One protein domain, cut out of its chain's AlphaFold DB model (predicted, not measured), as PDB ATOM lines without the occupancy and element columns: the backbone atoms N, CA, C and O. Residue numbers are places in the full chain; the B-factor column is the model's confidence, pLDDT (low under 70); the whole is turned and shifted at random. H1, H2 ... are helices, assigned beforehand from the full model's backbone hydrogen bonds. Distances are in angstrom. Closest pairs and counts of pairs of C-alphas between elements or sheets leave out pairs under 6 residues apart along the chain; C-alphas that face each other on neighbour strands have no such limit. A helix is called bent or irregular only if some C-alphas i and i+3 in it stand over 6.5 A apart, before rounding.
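Overview. This is residues 87 to 131 of the 131 residues of the protein "SCP domain-containing protein" of Trichoderma longibrachiatum ATCC 18648 (UniProt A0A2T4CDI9). One helix, H1, runs along the middle of a loose rod; beyond its last residue a wide loop, residues 112 to 124, folds back to bring the short helix H2 onto H1's later part. Residues 87 to 96 extend the rod past H1's first residue. The printed part has 45 residues with two named helices, H1 then H2, and no named strand; the class is all helix, with under half of the residues in named elements. The radius of gyration of the C-alphas is 13.2 A, and the spans are 40 by 17 by 14 A.

Arrangement. H1, residues 97 to 111, touches H2, residues 125 to 128, with its residues 105 to 109 alone. The closest C-alphas are those of Trp 105 and His 126, 5.1 A apart. In H1, 7 of 11 O i to N i+4 pairs are within hydrogen-bond range; H2 is too short for such a pair.

Along the chain. H1 measures 22.6 A from C-alpha 97 at (-12.335, -12.757, 42.226) to C-alpha 111. It is neither bent nor irregular, but only just: C-alphas 107 and 110 are 6.4 A apart. H2 measures 5.0 A and ends with C-alpha 128 at (-32.220, -15.315, 47.281).

Size, cuts and confidence. The C-alphas farthest apart, of Gln 89 and Pro 116, are 39.9 A apart. The link from H1 to H2 is long, 13 residues. The printed part has no cut, and no printed residue is under 70 in pLDDT.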
ATOM      1  N   SER A  87     -10.761 -13.914  33.274       93.56
ATOM      2  CA  SER A  87     -10.053 -12.656  33.500       93.56
ATOM      3  C   SER A  87      -8.575 -12.766  33.116       93.56
ATOM      4  O   SER A  87      -8.057 -13.854  32.862       93.56
ATOM      5  N   SER A  88      -7.893 -11.626  33.057       93.88
ATOM      6  CA  SER A  88      -6.453 -11.514  32.807       93.88
ATOM      7  C   SER A  88      -5.860 -10.468  33.746       93.88
ATOM      8  O   SER A  88      -6.603  -9.691  34.330       93.88
ATOM      9  N   GLN A  89      -4.533 -10.376  33.830       91.88
ATOM     10  CA  GLN A  89      -3.845  -9.413  34.708       91.88
ATOM     11  C   GLN A  89      -4.204  -7.934  34.444       91.88
ATOM     12  O   GLN A  89      -3.898  -7.075  35.263       91.88
ATOM     13  N   CYS A  90      -4.841  -7.616  33.313       93.00
ATOM     14  CA  CYS A  90      -5.317  -6.266  33.000       93.00
ATOM     15  C   CYS A  90      -6.735  -5.966  33.529       93.00
ATOM     16  O   CYS A  90      -7.246  -4.870  33.303       93.00
ATOM     17  N   ASP A  91      -7.392  -6.925  34.179       92.38
ATOM     18  CA  ASP A  91      -8.736  -6.800  34.737       92.38
ATOM     19  C   ASP A  91      -8.673  -6.979  36.257       92.38
ATOM     20  O   ASP A  91      -8.146  -7.967  36.761       92.38
ATOM     21  N   ALA A  92      -9.237  -6.022  36.996       89.75
ATOM     22  CA  ALA A  92      -9.227  -6.014  38.457       89.75
ATOM     23  C   ALA A  92      -9.871  -7.269  39.078       89.75
ATOM     24  O   ALA A  92      -9.544  -7.635  40.210       89.75
ATOM     25  N   ALA A  93     -10.762  -7.949  38.348       93.00
ATOM     26  CA  ALA A  93     -11.336  -9.219  38.785       93.00
ATOM     27  C   ALA A  93     -10.290 -10.341  38.935       93.00
ATOM     28  O   ALA A  93     -10.548 -11.291  39.669       93.00
ATOM     29  N   TYR A  94      -9.122 -10.227  38.291       91.56
ATOM     30  CA  TYR A  94      -8.011 -11.169  38.447       91.56
ATOM     31  C   TYR A  94      -7.455 -11.169  39.877       91.56
ATOM     32  O   TYR A  94      -7.200 -12.232  40.437       91.56
ATOM     33  N   ASP A  95      -7.333  -9.987  40.488       92.75
ATOM     34  CA  ASP A  95      -6.826  -9.833  41.857       92.75
ATOM     35  C   ASP A  95      -7.935  -9.927  42.919       92.75
ATOM     36  O   ASP A  95      -7.652 -10.151  44.097       92.75
ATOM     37  N   THR A  96      -9.199  -9.734  42.519       94.81
ATOM     38  CA  THR A  96     -10.358  -9.671  43.432       94.81
ATOM     39  C   THR A  96     -11.543 -10.564  43.017       94.81
ATOM     40  O   THR A  96     -12.686 -10.098  42.892       94.81
ATOM     41  N   PRO A  97     -11.312 -11.867  42.770       95.00
ATOM     42  CA  PRO A  97     -12.335 -12.757  42.226       95.00
ATOM     43  C   PRO A  97     -13.552 -12.941  43.148       95.00
ATOM     44  O   PRO A  97     -14.679 -13.045  42.657       95.00
ATOM     45  N   LEU A  98     -13.378 -12.944  44.475       96.69
ATOM     46  CA  LEU A  98     -14.483 -13.118  45.424       96.69
ATOM     47  C   LEU A  98     -15.373 -11.877  45.479       96.69
ATOM     48  O   LEU A  98     -16.598 -12.008  45.511       96.69
ATOM     49  N   GLN A  99     -14.791 -10.674  45.449       97.25
ATOM     50  CA  GLN A  99     -15.584  -9.449  45.337       97.25
ATOM     51  C   GLN A  99     -16.368  -9.421  44.027       97.25
ATOM     52  O   GLN A  99     -17.554  -9.088  44.043       97.25
ATOM     53  N   LYS A 100     -15.750  -9.822  42.908       97.69
ATOM     54  CA  LYS A 100     -16.437  -9.895  41.614       97.69
ATOM     55  C   LYS A 100     -17.622 -10.866  41.650       97.69
ATOM     56  O   LYS A 100     -18.705 -10.515  41.168       97.69
ATOM     57  N   ALA A 101     -17.446 -12.044  42.249       97.38
ATOM     58  CA  ALA A 101     -18.517 -13.019  42.438       97.38
ATOM     59  C   ALA A 101     -19.656 -12.438  43.294       97.38
ATOM     60  O   ALA A 101     -20.807 -12.409  42.858       97.38
ATOM     61  N   ALA A 102     -19.328 -11.877  44.465       97.62
ATOM     62  CA  ALA A 102     -20.304 -11.280  45.376       97.62
ATOM     63  C   ALA A 102     -21.103 -10.150  44.709       97.62
ATOM     64  O   ALA A 102     -22.328 -10.132  44.788       97.62
ATOM     65  N   GLN A 103     -20.436  -9.236  44.000       97.38
ATOM     66  CA  GLN A 103     -21.096  -8.161  43.254       97.38
ATOM     67  C   GLN A 103     -22.045  -8.708  42.186       97.38
ATOM     68  O   GLN A 103     -23.152  -8.195  42.034       97.38
ATOM     69  N   THR A 104     -21.636  -9.759  41.473       97.00
ATOM     70  CA  THR A 104     -22.456 -10.390  40.431       97.00
ATOM     71  C   THR A 104     -23.727 -11.001  41.017       97.00
ATOM     72  O   THR A 104     -24.817 -10.749  40.507       97.00
ATOM     73  N   TRP A 105     -23.616 -11.759  42.110       97.38
ATOM     74  CA  TRP A 105     -24.779 -12.344  42.779       97.38
ATOM     75  C   TRP A 105     -25.702 -11.272  43.366       97.38
ATOM     76  O   TRP A 105     -26.917 -11.343  43.195       97.38
ATOM     77  N   LEU A 106     -25.139 -10.242  44.004       97.31
ATOM     78  CA  LEU A 106     -25.917  -9.156  44.605       97.31
ATOM     79  C   LEU A 106     -26.619  -8.273  43.564       97.31
ATOM     80  O   LEU A 106     -27.709  -7.774  43.833       97.31
ATOM     81  N   ALA A 107     -26.057  -8.107  42.363       96.75
ATOM     82  CA  ALA A 107     -26.690  -7.339  41.286       96.75
ATOM     83  C   ALA A 107     -28.047  -7.926  40.849       96.75
ATOM     84  O   ALA A 107     -28.915  -7.196  40.354       96.75
ATOM     85  N   GLN A 108     -28.270  -9.220  41.099       96.12
ATOM     86  CA  GLN A 108     -29.540  -9.882  40.822       96.12
ATOM     87  C   GLN A 108     -30.698  -9.397  41.711       96.12
ATOM     88  O   GLN A 108     -31.850  -9.685  41.397       96.12
ATOM     89  N   ALA A 109     -30.432  -8.617  42.768       94.31
ATOM     90  CA  ALA A 109     -31.466  -7.988  43.596       94.31
ATOM     91  C   ALA A 109     -32.510  -7.234  42.763       94.31
ATOM     92  O   ALA A 109     -33.699  -7.292  43.048       94.31
ATOM     93  N   SER A 110     -32.058  -6.550  41.708       95.38
ATOM     94  CA  SER A 110     -32.915  -5.776  40.803       95.38
ATOM     95  C   SER A 110     -33.887  -6.633  39.985       95.38
ATOM     96  O   SER A 110     -34.884  -6.118  39.485       95.38
ATOM     97  N   LEU A 111     -33.600  -7.930  39.854       95.06
ATOM     98  CA  LEU A 111     -34.436  -8.895  39.146       95.06
ATOM     99  C   LEU A 111     -35.452  -9.557  40.082       95.06
ATOM    100  O   LEU A 111     -36.443 -10.108  39.608       95.06
ATOM    101  N   TYR A 112     -35.218  -9.518  41.399       93.25
ATOM    102  CA  TYR A 112     -36.089 -10.166  42.365       93.25
ATOM    103  C   TYR A 112     -37.429  -9.439  42.478       93.25
ATOM    104  O   TYR A 112     -37.500  -8.245  42.760       93.25
ATOM    105  N   ASN A 113     -38.507 -10.192  42.298       90.62
ATOM    106  CA  ASN A 113     -39.878  -9.687  42.291       90.62
ATOM    107  C   ASN A 113     -40.684 -10.095  43.539       90.62
ATOM    108  O   ASN A 113     -41.891  -9.866  43.583       90.62
ATOM    109  N   GLY A 114     -40.049 -10.718  44.538       89.94
ATOM    110  CA  GLY A 114     -40.726 -11.209  45.743       89.94
ATOM    111  C   GLY A 114     -41.430 -12.562  45.585       89.94
ATOM    112  O   GLY A 114     -42.058 -13.019  46.538       89.94
ATOM    113  N   ALA A 115     -41.358 -13.201  44.412       90.56
ATOM    114  CA  ALA A 115     -41.953 -14.516  44.193       90.56
ATOM    115  C   ALA A 115     -41.165 -15.623  44.921       90.56
ATOM    116  O   ALA A 115     -39.938 -15.530  45.033       90.56
ATOM    117  N   PRO A 116     -41.840 -16.688  45.396       90.44
ATOM    118  CA  PRO A 116     -41.147 -17.862  45.911       90.44
ATOM    119  C   PRO A 116     -40.325 -18.535  44.805       90.44
ATOM    120  O   PRO A 116     -40.643 -18.412  43.623       90.44
ATOM    121  N   ILE A 117     -39.305 -19.292  45.206       89.62
ATOM    122  CA  ILE A 117     -38.592 -20.198  44.301       89.62
ATOM    123  C   ILE A 117     -39.558 -21.308  43.873       89.62
ATOM    124  O   ILE A 117     -40.252 -21.896  44.706       89.62
ATOM    125  N   THR A 118     -39.597 -21.583  42.576       90.75
ATOM    126  CA  THR A 118     -40.503 -22.526  41.923       90.75
ATOM    127  C   THR A 118     -39.754 -23.705  41.318       90.75
ATOM    128  O   THR A 118     -40.060 -24.844  41.668       90.75
ATOM    129  N   ASP A 119     -38.764 -23.451  40.462       89.38
ATOM    130  CA  ASP A 119     -38.056 -24.490  39.710       89.38
ATOM    131  C   ASP A 119     -36.534 -24.470  39.902       89.38
ATOM    132  O   ASP A 119     -35.866 -25.430  39.522       89.38
ATOM    133  N   GLY A 120     -35.980 -23.439  40.547       86.12
ATOM    134  CA  GLY A 120     -34.537 -23.340  40.740       86.12
ATOM    135  C   GLY A 120     -33.796 -22.897  39.476       86.12
ATOM    136  O   GLY A 120     -32.584 -23.101  39.378       86.12
ATOM    137  N   HIS A 121     -34.493 -22.233  38.550       88.56
ATOM    138  CA  HIS A 121     -33.916 -21.577  37.377       88.56
ATOM    139  C   HIS A 121     -34.198 -20.068  37.309       88.56
ATOM    140  O   HIS A 121     -33.917 -19.425  36.293       88.56
ATOM    141  N   GLU A 122     -34.716 -19.467  38.380       92.56
ATOM    142  CA  GLU A 122     -34.996 -18.041  38.418       92.56
ATOM    143  C   GLU A 122     -33.712 -17.190  38.305       92.56
ATOM    144  O   GLU A 122     -32.692 -17.476  38.943       92.56
ATOM    145  N   PRO A 123     -33.736 -16.073  37.556       91.81
ATOM    146  CA  PRO A 123     -32.536 -15.271  37.309       91.81
ATOM    147  C   PRO A 123     -32.050 -14.478  38.539       91.81
ATOM    148  O   PRO A 123     -31.014 -13.818  38.469       91.81
ATOM    149  N   TRP A 124     -32.776 -14.553  39.659       92.62
ATOM    150  CA  TRP A 124     -32.446 -13.953  40.957       92.62
ATOM    151  C   TRP A 124     -32.077 -14.971  42.042       92.62
ATOM    152  O   TRP A 124     -32.014 -14.621  43.221       92.62
ATOM    153  N   LEU A 125     -31.825 -16.233  41.686       91.69
ATOM    154  CA  LEU A 125     -31.551 -17.270  42.682       91.69
ATOM    155  C   LEU A 125     -30.336 -16.984  43.550       91.69
ATOM    156  O   LEU A 125     -30.417 -17.163  44.763       91.69
ATOM    157  N   HIS A 126     -29.240 -16.490  42.969       91.75
ATOM    158  CA  HIS A 126     -28.054 -16.192  43.765       91.75
ATOM    159  C   HIS A 126     -28.310 -15.050  44.738       91.75
ATOM    160  O   HIS A 126     -27.714 -15.050  45.806       91.75
ATOM    161  N   TRP A 127     -29.203 -14.107  44.415       90.12
ATOM    162  CA  TRP A 127     -29.665 -13.128  45.395       90.12
ATOM    163  C   TRP A 127     -30.388 -13.830  46.544       90.12
ATOM    164  O   TRP A 127     -30.009 -13.627  47.691       90.12
ATOM    165  N   CYS A 128     -31.376 -14.683  46.262       84.44
ATOM    166  CA  CYS A 128     -32.220 -15.315  47.281       84.44
ATOM    167  C   CYS A 128     -31.468 -16.188  48.302       84.44
ATOM    168  O   CYS A 128     -31.966 -16.390  49.404       84.44
ATOM    169  N   MET A 129     -30.269 -16.673  47.976       77.25
ATOM    170  CA  MET A 129     -29.459 -17.509  48.871       77.25
ATOM    171  C   MET A 129     -28.882 -16.771  50.088       77.25
ATOM    172  O   MET A 129     -28.340 -17.406  50.992       77.25
ATOM    173  N   TRP A 130     -28.996 -15.443  50.123       75.12
ATOM    174  CA  TRP A 130     -28.428 -14.604  51.174       75.12
ATOM    175  C   TRP A 130     -29.460 -14.043  52.155       75.12
ATOM    176  O   TRP A 130     -29.108 -13.093  52.856       75.12
ATOM    177  N   TRP A 131     -30.677 -14.588  52.261       78.00
ATOM    178  CA  TRP A 131     -31.723 -14.073  53.168       78.00
ATOM    179  C   TRP A 131     -32.235 -15.141  54.121       78.00
ATOM    180  O   TRP A 131     -32.426 -16.291  53.677       78.00
TER     181      TRP A 131